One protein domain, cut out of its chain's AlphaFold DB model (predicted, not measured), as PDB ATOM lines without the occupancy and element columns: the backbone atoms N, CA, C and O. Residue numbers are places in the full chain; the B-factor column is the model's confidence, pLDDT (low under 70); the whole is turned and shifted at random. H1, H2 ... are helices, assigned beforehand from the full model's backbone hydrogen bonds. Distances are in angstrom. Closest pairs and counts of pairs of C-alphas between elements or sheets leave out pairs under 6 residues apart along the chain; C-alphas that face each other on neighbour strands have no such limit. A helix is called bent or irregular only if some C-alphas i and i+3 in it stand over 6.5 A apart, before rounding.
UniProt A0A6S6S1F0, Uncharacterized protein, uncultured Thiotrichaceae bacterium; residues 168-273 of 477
ATOM      1  N   SER A 168     144.455  97.003 149.345       87.06
ATOM      2  CA  SER A 168     145.531  96.685 148.397       87.06
ATOM      3  C   SER A 168     144.998  96.542 146.968       87.06
ATOM      4  O   SER A 168     145.606  97.053 146.029       87.06
ATOM      5  N   ALA A 169     143.819  95.936 146.791       83.25
ATOM      6  CA  ALA A 169     143.143  95.864 145.501       83.25
ATOM      7  C   ALA A 169     142.760  97.258 144.976       83.25
ATOM      8  O   ALA A 169     142.984  97.555 143.804       83.25
ATOM      9  N   GLN A 170     142.243  98.140 145.839       89.69
ATOM     10  CA  GLN A 170     141.953  99.531 145.473       89.69
ATOM     11  C   GLN A 170     143.210 100.300 145.059       89.69
ATOM     12  O   GLN A 170     143.164 101.063 144.094       89.69
ATOM     13  N   ASP A 171     144.334 100.096 145.744       85.06
ATOM     14  CA  ASP A 171     145.592 100.753 145.386       85.06
ATOM     15  C   ASP A 171     146.160 100.219 144.067       85.06
ATOM     16  O   ASP A 171     146.659 101.008 143.268       85.06
ATOM     17  N   ARG A 172     145.985  98.926 143.760       83.19
ATOM     18  CA  ARG A 172     146.312  98.358 142.437       83.19
ATOM     19  C   ARG A 172     145.447  98.933 141.319       83.19
ATOM     20  O   ARG A 172     145.953  99.175 140.227       83.19
ATOM     21  N   ILE A 173     144.164  99.191 141.579       86.06
ATOM     22  CA  ILE A 173     143.287  99.873 140.613       86.06
ATOM     23  C   ILE A 173     143.793 101.299 140.369       86.06
ATOM     24  O   ILE A 173     144.003 101.683 139.222       86.06
ATOM     25  N   LYS A 174     144.094 102.056 141.433       83.44
ATOM     26  CA  LYS A 174     144.669 103.406 141.307       83.44
ATOM     27  C   LYS A 174     146.023 103.400 140.602       83.44
ATOM     28  O   LYS A 174     146.317 104.317 139.841       83.44
ATOM     29  N   GLN A 175     146.846 102.382 140.843       86.31
ATOM     30  CA  GLN A 175     148.115 102.188 140.152       86.31
ATOM     31  C   GLN A 175     147.886 101.977 138.650       86.31
ATOM     32  O   GLN A 175     148.571 102.603 137.845       86.31
ATOM     33  N   ALA A 176     146.920 101.140 138.267       80.44
ATOM     34  CA  ALA A 176     146.562 100.933 136.867       80.44
ATOM     35  C   ALA A 176     146.051 102.233 136.219       80.44
ATOM     36  O   ALA A 176     146.501 102.588 135.131       80.44
ATOM     37  N   ASP A 177     145.197 102.996 136.906       85.75
ATOM     38  CA  ASP A 177     144.719 104.302 136.427       85.75
ATOM     39  C   ASP A 177     145.868 105.314 136.260       85.75
ATOM     40  O   ASP A 177     145.923 106.057 135.273       85.75
ATOM     41  N   ALA A 178     146.826 105.318 137.190       77.38
ATOM     42  CA  ALA A 178     148.025 106.142 137.110       77.38
ATOM     43  C   ALA A 178     148.933 105.718 135.942       77.38
ATOM     44  O   ALA A 178     149.409 106.586 135.217       77.38
ATOM     45  N   GLN A 179     149.092 104.415 135.677       79.62
ATOM     46  CA  GLN A 179     149.829 103.907 134.509       79.62
ATOM     47  C   GLN A 179     149.157 104.289 133.189       79.62
ATOM     48  O   GLN A 179     149.833 104.677 132.236       79.62
ATOM     49  N   VAL A 180     147.823 104.222 133.114       83.44
ATOM     50  CA  VAL A 180     147.087 104.698 131.932       83.44
ATOM     51  C   VAL A 180     147.297 106.201 131.747       83.44
ATOM     52  O   VAL A 180     147.462 106.667 130.619       83.44
ATOM     53  N   THR A 181     147.317 106.965 132.838       78.81
ATOM     54  CA  THR A 181     147.562 108.413 132.799       78.81
ATOM     55  C   THR A 181     148.996 108.731 132.372       78.81
ATOM     56  O   THR A 181     149.194 109.583 131.510       78.81
ATOM     57  N   GLU A 182     149.987 107.998 132.880       76.94
ATOM     58  CA  GLU A 182     151.385 108.088 132.449       76.94
ATOM     59  C   GLU A 182     151.522 107.783 130.954       76.94
ATOM     60  O   GLU A 182     152.143 108.552 130.222       76.94
ATOM     61  N   ALA A 183     150.875 106.719 130.468       72.69
ATOM     62  CA  ALA A 183     150.882 106.361 129.053       72.69
ATOM     63  C   ALA A 183     150.233 107.446 128.173       72.69
ATOM     64  O   ALA A 183     150.739 107.737 127.087       72.69
ATOM     65  N   LYS A 184     149.151 108.086 128.641       80.00
ATOM     66  CA  LYS A 184     148.514 109.224 127.950       80.00
ATOM     67  C   LYS A 184     149.435 110.442 127.894       80.00
ATOM     68  O   LYS A 184     149.636 110.982 126.811       80.00
ATOM     69  N   ILE A 185     150.043 110.826 129.018       76.56
ATOM     70  CA  ILE A 185     151.000 111.944 129.086       76.56
ATOM     71  C   ILE A 185     152.225 111.651 128.211       76.56
ATOM     72  O   ILE A 185     152.707 112.530 127.501       76.56
ATOM     73  N   GLY A 186     152.720 110.412 128.215       70.81
ATOM     74  CA  GLY A 186     153.815 109.970 127.353       70.81
ATOM     75  C   GLY A 186     153.467 110.072 125.865       70.81
ATOM     76  O   GLY A 186     154.274 110.570 125.081       70.81
ATOM     77  N   ALA A 187     152.254 109.670 125.475       74.00
ATOM     78  CA  ALA A 187     151.768 109.802 124.102       74.00
ATOM     79  C   ALA A 187     151.586 111.274 123.683       74.00
ATOM     80  O   ALA A 187     151.989 111.651 122.581       74.00
ATOM     81  N   GLU A 188     151.039 112.123 124.558       76.56
ATOM     82  CA  GLU A 188     150.905 113.566 124.320       76.56
ATOM     83  C   GLU A 188     152.265 114.261 124.209       76.56
ATOM     84  O   GLU A 188     152.484 115.011 123.260       76.56
ATOM     85  N   ASN A 189     153.210 113.958 125.102       69.81
ATOM     86  CA  ASN A 189     154.573 114.485 125.032       69.81
ATOM     87  C   ASN A 189     155.304 114.002 123.775       69.81
ATOM     88  O   ASN A 189     156.020 114.782 123.153       69.81
ATOM     89  N   GLY A 190     155.100 112.748 123.360       67.94
ATOM     90  CA  GLY A 190     155.613 112.229 122.092       67.94
ATOM     91  C   GLY A 190     155.046 112.983 120.887       67.94
ATOM     92  O   GLY A 190     155.796 113.353 119.983       67.94
ATOM     93  N   ASN A 191     153.745 113.286 120.900       70.69
ATOM     94  CA  ASN A 191     153.099 114.112 119.879       70.69
ATOM     95  C   ASN A 191     153.608 115.559 119.898       70.69
ATOM     96  O   ASN A 191     153.848 116.120 118.831       70.69
ATOM     97  N   LEU A 192     153.829 116.145 121.078       67.00
ATOM     98  CA  LEU A 192     154.379 117.491 121.238       67.00
ATOM     99  C   LEU A 192     155.825 117.567 120.736       67.00
ATOM    100  O   LEU A 192     156.158 118.474 119.979       67.00
ATOM    101  N   LEU A 193     156.676 116.596 121.088       66.38
ATOM    102  CA  LEU A 193     158.039 116.504 120.561       66.38
ATOM    103  C   LEU A 193     158.015 116.341 119.043       66.38
ATOM    104  O   LEU A 193     158.748 117.032 118.347       66.38
ATOM    105  N   ASN A 194     157.160 115.468 118.511       69.25
ATOM    106  CA  ASN A 194     157.028 115.270 117.068       69.25
ATOM    107  C   ASN A 194     156.512 116.542 116.363       69.25
ATOM    108  O   ASN A 194     156.978 116.871 115.275       69.25
ATOM    109  N   ALA A 195     155.614 117.307 116.993       64.69
ATOM    110  CA  ALA A 195     155.173 118.613 116.504       64.69
ATOM    111  C   ALA A 195     156.301 119.661 116.554       64.69
ATOM    112  O   ALA A 195     156.491 120.398 115.587       64.69
ATOM    113  N   LEU A 196     157.102 119.689 117.624       66.31
ATOM    114  CA  LEU A 196     158.291 120.541 117.753       66.31
ATOM    115  C   LEU A 196     159.354 120.202 116.697       66.31
ATOM    116  O   LEU A 196     159.905 121.100 116.074       66.31
ATOM    117  N   TYR A 197     159.588 118.918 116.410       67.00
ATOM    118  CA  TYR A 197     160.515 118.492 115.354       67.00
ATOM    119  C   TYR A 197     160.036 118.842 113.939       67.00
ATOM    120  O   TYR A 197     160.859 118.955 113.033       67.00
ATOM    121  N   ARG A 198     158.722 119.004 113.731       72.06
ATOM    122  CA  ARG A 198     158.125 119.360 112.433       72.06
ATOM    123  C   ARG A 198     157.894 120.858 112.249       72.06
ATOM    124  O   ARG A 198     157.551 121.275 111.145       72.06
ATOM    125  N   THR A 199     158.028 121.658 113.304       65.62
ATOM    126  CA  THR A 199     157.808 123.105 113.242       65.62
ATOM    127  C   THR A 199     159.137 123.833 113.087       65.62
ATOM    128  O   THR A 199     160.049 123.699 113.899       65.62
ATOM    129  N   ASP A 200     159.256 124.618 112.016       68.25
ATOM    130  CA  ASP A 200     160.410 125.492 111.813       68.25
ATOM    131  C   ASP A 200     160.376 126.626 112.841       68.25
ATOM    132  O   ASP A 200     159.421 127.411 112.888       68.25
ATOM    133  N   VAL A 201     161.440 126.766 113.629       66.56
ATOM    134  CA  VAL A 201     161.562 127.866 114.587       66.56
ATOM    135  C   VAL A 201     162.218 129.041 113.873       66.56
ATOM    136  O   VAL A 201     163.266 128.899 113.243       66.56
ATOM    137  N   ARG A 202     161.603 130.225 113.928       67.38
ATOM    138  CA  ARG A 202     162.235 131.446 113.412       67.38
ATOM    139  C   ARG A 202     163.147 132.037 114.476       67.38
ATOM    140  O   ARG A 202     162.720 132.240 115.608       67.38
ATOM    141  N   ASN A 203     164.388 132.338 114.109       68.19
ATOM    142  CA  ASN A 203     165.284 133.076 114.994       68.19
ATOM    143  C   ASN A 203     164.878 134.563 115.087       68.19
ATOM    144  O   ASN A 203     163.990 135.037 114.376       68.19
ATOM    145  N   SER A 204     165.577 135.330 115.926       64.69
ATOM    146  CA  SER A 204     165.368 136.778 116.108       64.69
ATOM    147  C   SER A 204     165.569 137.620 114.839       64.69
ATOM    148  O   SER A 204     165.176 138.782 114.807       64.69
ATOM    149  N   ARG A 205     166.151 137.045 113.778       73.25
ATOM    150  CA  ARG A 205     166.333 137.664 112.455       73.25
ATOM    151  C   ARG A 205     165.263 137.231 111.446       73.25
ATOM    152  O   ARG A 205     165.351 137.582 110.274       73.25
ATOM    153  N   GLY A 206     164.266 136.458 111.878       72.62
ATOM    154  CA  GLY A 206     163.169 135.971 111.046       72.62
ATOM    155  C   GLY A 206     163.533 134.819 110.104       72.62
ATOM    156  O   GLY A 206     162.655 134.359 109.367       72.62
ATOM    157  N   THR A 207     164.774 134.318 110.119       73.88
ATOM    158  CA  THR A 207     165.157 133.151 109.313       73.88
ATOM    159  C   THR A 207     164.682 131.863 109.980       73.88
ATOM    160  O   THR A 207     164.752 131.716 111.201       73.88
ATOM    161  N   ARG A 208     164.134 130.948 109.171       74.00
ATOM    162  CA  ARG A 208     163.687 129.624 109.621       74.00
ATOM    163  C   ARG A 208     164.907 128.757 109.896       74.00
ATOM    164  O   ARG A 208     165.789 128.671 109.048       74.00
ATOM    165  N   VAL A 209     164.934 128.142 111.066       75.56
ATOM    166  CA  VAL A 209     165.988 127.235 111.507       75.56
ATOM    167  C   VAL A 209     165.313 125.920 111.851       75.56
ATOM    168  O   VAL A 209     164.304 125.907 112.565       75.56
ATOM    169  N   SER A 210     165.839 124.818 111.318       76.94
ATOM    170  CA  SER A 210     165.280 123.507 111.631       76.94
ATOM    171  C   SER A 210     165.561 123.173 113.096       76.94
ATOM    172  O   SER A 210     166.638 123.456 113.629       76.94
ATOM    173  N   PHE A 211     164.596 122.551 113.771       75.81
ATOM    174  CA  PHE A 211     164.763 122.162 115.174       75.81
ATOM    175  C   PHE A 211     165.937 121.179 115.368       75.81
ATOM    176  O   PHE A 211     166.570 121.144 116.424       75.81
ATOM    177  N   THR A 212     166.283 120.422 114.323       80.69
ATOM    178  CA  THR A 212     167.436 119.514 114.277       80.69
ATOM    179  C   THR A 212     168.767 120.258 114.415       80.69
ATOM    180  O   THR A 212     169.624 119.823 115.180       80.69
ATOM    181  N   GLU A 213     168.924 121.414 113.763       80.69
ATOM    182  CA  GLU A 213     170.131 122.248 113.889       80.69
ATOM    183  C   GLU A 213     170.263 122.852 115.291       80.69
ATOM    184  O   GLU A 213     171.360 122.918 115.851       80.69
ATOM    185  N   VAL A 214     169.140 123.254 115.896       79.62
ATOM    186  CA  VAL A 214     169.115 123.751 117.281       79.62
ATOM    187  C   VAL A 214     169.530 122.639 118.246       79.62
ATOM    188  O   VAL A 214     170.391 122.856 119.097       79.62
ATOM    189  N   LYS A 215     168.994 121.426 118.062       83.75
ATOM    190  CA  LYS A 215     169.362 120.233 118.835       83.75
ATOM    191  C   LYS A 215     170.855 119.928 118.739       83.75
ATOM    192  O   LYS A 215     171.526 119.829 119.767       83.75
ATOM    193  N   GLU A 216     171.383 119.772 117.527       85.88
ATOM    194  CA  GLU A 216     172.800 119.465 117.317       85.88
ATOM    195  C   GLU A 216     173.693 120.559 117.899       85.88
ATOM    196  O   GLU A 216     174.688 120.259 118.563       85.88
ATOM    197  N   SER A 217     173.301 121.826 117.752       85.88
ATOM    198  CA  SER A 217     174.018 122.943 118.355       85.88
ATOM    199  C   SER A 217     173.969 122.925 119.887       85.88
ATOM    200  O   SER A 217     174.952 123.332 120.506       85.88
ATOM    201  N   CYS A 218     172.876 122.482 120.512       85.81
ATOM    202  CA  CYS A 218     172.764 122.358 121.968       85.81
ATOM    203  C   CYS A 218     173.614 121.206 122.538       85.81
ATOM    204  O   CYS A 218     174.113 121.312 123.663       85.81
ATOM    205  N   PHE A 219     173.813 120.119 121.782       86.00
ATOM    206  CA  PHE A 219     174.670 118.996 122.193       86.00
ATOM    207  C   PHE A 219     176.158 119.238 121.921       86.00
ATOM    208  O   PHE A 219     176.992 118.900 122.754       86.00
ATOM    209  N   SER A 220     176.494 119.853 120.788       89.38
ATOM    210  CA  SER A 220     177.884 120.098 120.369       89.38
ATOM    211  C   SER A 220     178.526 121.345 120.988       89.38
ATOM    212  O   SER A 220     179.702 121.613 120.752       89.38
ATOM    213  N   GLY A 221     177.778 122.141 121.764       87.44
ATOM    214  CA  GLY A 221     178.273 123.426 122.272       87.44
ATOM    215  C   GLY A 221     178.390 124.507 121.185       87.44
ATOM    216  O   GLY A 221     179.215 125.422 121.296       87.44
ATOM    217  N   GLY A 222     177.583 124.388 120.125       88.12
ATOM    218  CA  GLY A 222     177.521 125.306 118.992       88.12
ATOM    219  C   GLY A 222     176.882 126.663 119.322       88.12
ATOM    220  O   GLY A 222     176.701 127.033 120.482       88.12
ATOM    221  N   TYR A 223     176.521 127.417 118.282       84.69
ATOM    222  CA  TYR A 223     176.016 128.791 118.392       84.69
ATOM    223  C   TYR A 223     174.860 128.948 119.399       84.69
ATOM    224  O   TYR A 223     174.926 129.799 120.288       84.69
ATOM    225  N   TYR A 224     173.844 128.082 119.327       80.75
ATOM    226  CA  TYR A 224     172.673 128.153 120.206       80.75
ATOM    227  C   TYR A 224     172.993 127.794 121.660       80.75
ATOM    228  O   TYR A 224     172.460 128.431 122.562       80.75
ATOM    229  N   ALA A 225     173.930 126.875 121.909       84.44
ATOM    230  CA  ALA A 225     174.378 126.567 123.267       84.44
ATOM    231  C   ALA A 225     175.086 127.754 123.931       84.44
ATOM    232  O   ALA A 225     174.965 127.951 125.137       84.44
ATOM    233  N   ARG A 226     175.823 128.551 123.146       85.94
ATOM    234  CA  ARG A 226     176.575 129.703 123.662       85.94
ATOM    235  C   ARG A 226     175.715 130.945 123.843       85.94
ATOM    236  O   ARG A 226     175.997 131.735 124.732       85.94
ATOM    237  N   HIS A 227     174.751 131.174 122.955       85.31
ATOM    238  CA  HIS A 227     173.984 132.427 122.927       85.31
ATOM    239  C   HIS A 227     172.589 132.293 123.547       85.31
ATOM    240  O   HIS A 227     172.021 133.295 123.969       85.31
ATOM    241  N   TYR A 228     172.059 131.070 123.645       82.00
ATOM    242  CA  TYR A 228     170.737 130.778 124.203       82.00
ATOM    243  C   TYR A 228     170.787 129.565 125.150       82.00
ATOM    244  O   TYR A 228     170.112 128.557 124.914       82.00
ATOM    245  N   PRO A 229     171.576 129.634 126.240       80.50
ATOM    246  CA  PRO A 229     171.768 128.503 127.149       80.50
ATOM    247  C   PRO A 229     170.464 128.053 127.822       80.50
ATOM    248  O   PRO A 229     170.278 126.861 128.050       80.50
ATOM    249  N   GLU A 230     169.530 128.971 128.086       75.25
ATOM    250  CA  GLU A 230     168.235 128.636 128.691       75.25
ATOM    251  C   GLU A 230     167.368 127.749 127.789       75.25
ATOM    252  O   GLU A 230     166.738 126.812 128.276       75.25
ATOM    253  N   LEU A 231     167.396 127.975 126.473       78.12
ATOM    254  CA  LEU A 231     166.640 127.178 125.505       78.12
ATOM    255  C   LEU A 231     167.223 125.763 125.383       78.12
ATOM    256  O   LEU A 231     166.482 124.782 125.352       78.12
ATOM    257  N   CYS A 232     168.555 125.642 125.407       82.81
ATOM    258  CA  CYS A 232     169.221 124.340 125.451       82.81
ATOM    259  C   CYS A 232     169.003 123.607 126.786       82.81
ATOM    260  O   CYS A 232     168.891 122.382 126.781       82.81
ATOM    261  N   ASN A 233     168.907 124.323 127.911       78.75
ATOM    262  CA  ASN A 233     168.574 123.734 129.211       78.75
ATOM    263  C   ASN A 233     167.117 123.258 129.263       78.75
ATOM    264  O   ASN A 233     166.871 122.149 129.718       78.75
ATOM    265  N   GLN A 234     166.157 124.031 128.744       73.75
ATOM    266  CA  GLN A 234     164.765 123.580 128.622       73.75
ATOM    267  C   GLN A 234     164.643 122.355 127.713       73.75
ATOM    268  O   GLN A 234     163.948 121.404 128.062       73.75
ATOM    269  N   TYR A 235     165.357 122.344 126.581       74.75
ATOM    270  CA  TYR A 235     165.400 121.185 125.692       74.75
ATOM    271  C   TYR A 235     166.018 119.957 126.372       74.75
ATOM    272  O   TYR A 235     165.452 118.874 126.262       74.75
ATOM    273  N   ARG A 236     167.130 120.105 127.111       75.62
ATOM    274  CA  ARG A 236     167.704 119.004 127.905       75.62
ATOM    275  C   ARG A 236     166.750 118.525 128.985       75.62
ATOM    276  O   ARG A 236     166.533 117.335 129.067       75.62
ATOM    277  N   ASN A 237     166.103 119.413 129.731       71.19
ATOM    278  CA  ASN A 237     165.136 119.013 130.758       71.19
ATOM    279  C   ASN A 237     163.929 118.263 130.155       71.19
ATOM    280  O   ASN A 237     163.443 117.294 130.732       71.19
ATOM    281  N   LEU A 238     163.469 118.666 128.964       68.25
ATOM    282  CA  LEU A 238     162.430 117.956 128.208       68.25
ATOM    283  C   LEU A 238     162.913 116.607 127.648       68.25
ATOM    284  O   LEU A 238     162.135 115.658 127.609       68.25
ATOM    285  N   ALA A 239     164.169 116.518 127.203       68.38
ATOM    286  CA  ALA A 239     164.752 115.315 126.606       68.38
ATOM    287  C   ALA A 239     165.209 114.279 127.648       68.38
ATOM    288  O   ALA A 239     165.003 113.084 127.451       68.38
ATOM    289  N   ASP A 240     165.796 114.736 128.752       66.12
ATOM    290  CA  ASP A 240     166.299 113.921 129.860       66.12
ATOM    291  C   ASP A 240     165.161 113.495 130.807       66.12
ATOM    292  O   ASP A 240     165.347 112.627 131.659       66.12
ATOM    293  N   GLY A 241     163.960 114.071 130.654       58.78
ATOM    294  CA  GLY A 241     162.740 113.661 131.354       58.78
ATOM    295  C   GLY A 241     162.708 114.004 132.847       58.78
ATOM    296  O   GLY A 241     161.681 113.792 133.498       58.78
ATOM    297  N   THR A 242     163.789 114.558 133.388       50.00
ATOM    298  CA  THR A 242     163.938 114.970 134.781       50.00
ATOM    299  C   THR A 242     163.008 116.157 135.058       50.00
ATOM    300  O   THR A 242     163.177 117.240 134.508       50.00
ATOM    301  N   HIS A 243     161.982 115.941 135.891       54.03
ATOM    302  CA  HIS A 243     160.894 116.886 136.224       54.03
ATOM    303  C   HIS A 243     159.742 117.008 135.215       54.03
ATOM    304  O   HIS A 243     158.926 117.925 135.312       54.03
ATOM    305  N   THR A 244     159.608 116.076 134.274       63.75
ATOM    306  CA  THR A 244     158.394 116.013 133.442       63.75
ATOM    307  C   THR A 244     157.232 115.389 134.217       63.75
ATOM    308  O   THR A 244     157.448 114.546 135.090       63.75
ATOM    309  N   ALA A 245     155.988 115.742 133.876       65.31
ATOM    310  CA  ALA A 245     154.788 115.116 134.447       65.31
ATOM    311  C   ALA A 245     154.811 113.572 134.354       65.31
ATOM    312  O   ALA A 245     154.260 112.901 135.219       65.31
ATOM    313  N   ALA A 246     155.522 113.015 133.365       68.38
ATOM    314  CA  ALA A 246     155.761 111.580 133.227       68.38
ATOM    315  C   ALA A 246     156.649 111.004 134.351       68.38
ATOM    316  O   ALA A 246     156.323 109.963 134.902       68.38
ATOM    317  N   SER A 247     157.721 111.701 134.751       67.94
ATOM    318  CA  SER A 247     158.577 111.292 135.885       67.94
ATOM    319  C   SER A 247     157.857 111.346 137.242       67.94
ATOM    320  O   SER A 247     158.099 110.525 138.127       67.94
ATOM    321  N   VAL A 248     156.924 112.287 137.410       74.06
ATOM    322  CA  VAL A 248     156.081 112.369 138.614       74.06
ATOM    323  C   VAL A 248     155.024 111.261 138.602       74.06
ATOM    324  O   VAL A 248     154.787 110.626 139.625       74.06
ATOM    325  N   ALA A 249     154.436 110.972 137.439       74.38
ATOM    326  CA  ALA A 249     153.495 109.868 137.282       74.38
ATOM    327  C   ALA A 249     154.159 108.504 137.542       74.38
ATOM    328  O   ALA A 249     153.601 107.700 138.284       74.38
ATOM    329  N   SER A 250     155.369 108.266 137.029       77.94
ATOM    330  CA  SER A 250     156.077 106.994 137.228       77.94
ATOM    331  C   SER A 250     156.476 106.759 138.687       77.94
ATOM    332  O   SER A 250     156.280 105.666 139.218       77.94
ATOM    333  N   THR A 251     156.953 107.795 139.385       77.38
ATOM    334  CA  THR A 251     157.253 107.712 140.828       77.38
ATOM    335  C   THR A 251     155.990 107.505 141.667       77.38
ATOM    336  O   THR A 251     156.015 106.750 142.639       77.38
ATOM    337  N   GLN A 252     154.858 108.098 141.272       80.75
ATOM    338  CA  GLN A 252     153.560 107.840 141.900       80.75
ATOM    339  C   GLN A 252     153.078 106.399 141.662       80.75
ATOM    340  O   GLN A 252     152.572 105.768 142.589       80.75
ATOM    341  N   VAL A 253     153.260 105.855 140.455       80.25
ATOM    342  CA  VAL A 253     152.955 104.451 140.132       80.25
ATOM    343  C   VAL A 253     153.805 103.501 140.976       80.25
ATOM    344  O   VAL A 253     153.269 102.534 141.515       80.25
ATOM    345  N   GLU A 254     155.104 103.771 141.120       86.19
ATOM    346  CA  GLU A 254     156.008 102.951 141.933       86.19
ATOM    347  C   GLU A 254     155.633 102.999 143.421       86.19
ATOM    348  O   GLU A 254     155.551 101.954 144.064       86.19
ATOM    349  N   ALA A 255     155.300 104.179 143.955       80.06
ATOM    350  CA  ALA A 255     154.839 104.331 145.336       80.06
ATOM    351  C   ALA A 255     153.499 103.618 145.610       80.06
ATOM    352  O   ALA A 255     153.294 103.057 146.688       80.06
ATOM    353  N   LEU A 256     152.575 103.616 144.643       82.19
ATOM    354  CA  LEU A 256     151.315 102.872 144.754       82.19
ATOM    355  C   LEU A 256     151.544 101.356 144.690       82.19
ATOM    356  O   LEU A 256     150.897 100.616 145.430       82.19
ATOM    357  N   ALA A 257     152.487 100.899 143.860       83.38
ATOM    358  CA  ALA A 257     152.866  99.491 143.765       83.38
ATOM    359  C   ALA A 257     153.424  98.966 145.095       83.38
ATOM    360  O   ALA A 257     152.961  97.947 145.609       83.38
ATOM    361  N   THR A 258     154.387  99.690 145.676       85.75
ATOM    362  CA  THR A 258     155.017  99.302 146.944       85.75
ATOM    363  C   THR A 258     154.012  99.316 148.089       85.75
ATOM    364  O   THR A 258     153.961  98.360 148.861       85.75
ATOM    365  N   SER A 259     153.144 100.331 148.160       84.50
ATOM    366  CA  SER A 259     152.092 100.390 149.180       84.50
ATOM    367  C   SER A 259     151.092  99.233 149.060       84.50
ATOM    368  O   SER A 259     150.708  98.643 150.073       84.50
ATOM    369  N   ALA A 260     150.690  98.868 147.838       81.25
ATOM    370  CA  ALA A 260     149.781  97.750 147.616       81.25
ATOM    371  C   ALA A 260     150.395  96.410 148.059       81.25
ATOM    372  O   ALA A 260     149.723  95.616 148.725       81.25
ATOM    373  N   ASP A 261     151.666  96.170 147.737       89.31
ATOM    374  CA  ASP A 261     152.363  94.940 148.118       89.31
ATOM    375  C   ASP A 261     152.630  94.867 149.631       89.31
ATOM    376  O   ASP A 261     152.469  93.803 150.234       89.31
ATOM    377  N   GLU A 262     152.944  95.991 150.286       88.06
ATOM    378  CA  GLU A 262     153.056  96.054 151.748       88.06
ATOM    379  C   GLU A 262     151.731  95.721 152.439       88.06
ATOM    380  O   GLU A 262     151.710  94.911 153.368       88.06
ATOM    381  N   LYS A 263     150.608  96.279 151.964       86.44
ATOM    382  CA  LYS A 263     149.274  95.980 152.512       86.44
ATOM    383  C   LYS A 263     148.877  94.522 152.306       86.44
ATOM    384  O   LYS A 263     148.346  93.907 153.229       86.44
ATOM    385  N   ALA A 264     149.172  93.950 151.137       81.62
ATOM    386  CA  ALA A 264     148.942  92.531 150.873       81.62
ATOM    387  C   ALA A 264     149.767  91.644 151.820       81.62
ATOM    388  O   ALA A 264     149.242  90.699 152.409       81.62
ATOM    389  N   ARG A 265     151.039  91.995 152.049       87.00
ATOM    390  CA  ARG A 265     151.901  91.285 152.998       87.00
ATOM    391  C   ARG A 265     151.400  91.410 154.438       87.00
ATOM    392  O   ARG A 265     151.404  90.421 155.162       87.00
ATOM    393  N   MET A 266     150.947  92.592 154.860       80.75
ATOM    394  CA  MET A 266     150.350  92.782 156.188       80.75
ATOM    395  C   MET A 266     149.072  91.958 156.358       80.75
ATOM    396  O   MET A 266     148.895  91.334 157.401       80.75
ATOM    397  N   ALA A 267     148.213  91.899 155.337       80.00
ATOM    398  CA  ALA A 267     147.018  91.063 155.368       80.00
ATOM    399  C   ALA A 267     147.366  89.577 155.526       80.00
ATOM    400  O   ALA A 267     146.749  88.889 156.339       80.00
ATOM    401  N   GLN A 268     148.392  89.099 154.815       81.25
ATOM    402  CA  GLN A 268     148.869  87.723 154.940       81.25
ATOM    403  C   GLN A 268     149.435  87.441 156.337       81.25
ATOM    404  O   GLN A 268     149.061  86.454 156.959       81.25
ATOM    405  N   ILE A 269     150.245  88.352 156.888       85.19
ATOM    406  CA  ILE A 269     150.770  88.230 158.258       85.19
ATOM    407  C   ILE A 269     149.632  88.175 159.287       85.19
ATOM    408  O   ILE A 269     149.713  87.407 160.241       85.19
ATOM    409  N   ILE A 270     148.569  88.967 159.110       80.50
ATOM    410  CA  ILE A 270     147.411  88.960 160.015       80.50
ATOM    411  C   ILE A 270     146.598  87.666 159.863       80.50
ATOM    412  O   ILE A 270     146.168  87.117 160.874       80.50
ATOM    413  N   LYS A 271     146.431  87.140 158.641       75.31
ATOM    414  CA  LYS A 271     145.781  85.836 158.400       75.31
ATOM    415  C   LYS A 271     146.553  84.675 159.023       75.31
ATOM    416  O   LYS A 271     145.936  83.775 159.590       75.31
ATOM    417  N   ASP A 272     147.877  84.718 158.930       75.31
ATOM    418  CA  ASP A 272     148.769  83.671 159.428       75.31
ATOM    419  C   ASP A 272     149.048  83.800 160.933       75.31
ATOM    420  O   ASP A 272     149.616  82.888 161.542       75.31
ATOM    421  N   ARG A 273     148.651  84.917 161.561       74.00
ATOM    422  CA  ARG A 273     148.852  85.128 162.994       74.00
ATOM    423  C   ARG A 273     148.080  84.055 163.772       74.00
ATOM    424  O   ARG A 273     146.867  83.911 163.587       74.00
TER     425      ARG A 273
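What this domain is: This is residues 168 to 273 of the 477 residues of an uncharacterized protein of uncultured Thiotrichaceae bacterium (UniProt A0A6S6S1F0). A long, thin helical rod: two long helices, H1 and H5, lie side by side over part of their lengths and run opposite ways, and the three shorter helices H2, H3 and H4 make a small head at one end. The loop of residues 199 to 210 leads from H1 into this head, and at the opposite end of the rod residues 268 to 273 stick out. The printed part has 106 residues with five named helices, in the order H1 H2 H3 H4 H5, and no named strand; its class is all helix. The whole is extended, with a radius of gyration of the C-alphas of 21.2 A and spans of 74 by 23 by 16 A.

Where its parts are: H1, the longest helix with 31 residues, is residues 168 to 198, from C-alpha 168 at (145.531, 96.685, 148.397) to C-alpha 198 at (158.125, 119.360, 112.433), 44.3 A. H5 is residues 245 to 272, 40.6 A, and ends at C-alpha 272 at (148.769, 83.671, 159.428). H2 is residues 211 to 220, 14.3 A; H3 is residues 223 to 227, 6.2 A; H4 is residues 229 to 240, 15.8 A. No helix is bent.

How they stand to each other: H1 and H5 touch at a shallow tilt of 15 degrees and run opposite ways; their closest C-alphas are those of Ser 168 and Ala 260, 4.5 A apart. With residues 196 to 198 alone, H1 touches H2, about perpendicular at 79 degrees; the closest C-alphas, of Tyr 197 and Phe 211, are 5.6 A apart. H2 is the hub, touching H1, H3 and H4. H2 and H3 touch only at the corner by their link, where the C-alphas of Cys 218 and Ala 225 are closest at 4.7 A. H4, with residues 232 to 235 alone, only just touches H2, with 3 pairs of C-alphas within 8 A; the closest are those of Cys 218 and Cys 232, 5.3 A, and the lines stand about perpendicular at 83 degrees. H3 and H4 are close but not clearly touching. H4 and H5 are apart, and so are H1 and H4. In H1, H2, H3, H4 and H5 every O i to N i+4 pair is within hydrogen-bond range.

The domain as a whole: The two C-alphas farthest apart, of Arg 205 and Arg 273, are 75.0 A from each other. The printed part has no cut. The link from H1 to H2, 12 residues, is long, and in it residues 201 to 202 pair with residues 208 to 209, antiparallel; the links H2 to H3, H3 to H4 and H4 to H5 are tight. The mean pLDDT of the printed part is 77.1, and 24 residues are under 70: residues 189 to 190, 192 to 197, 199 to 204 and 238 to 247.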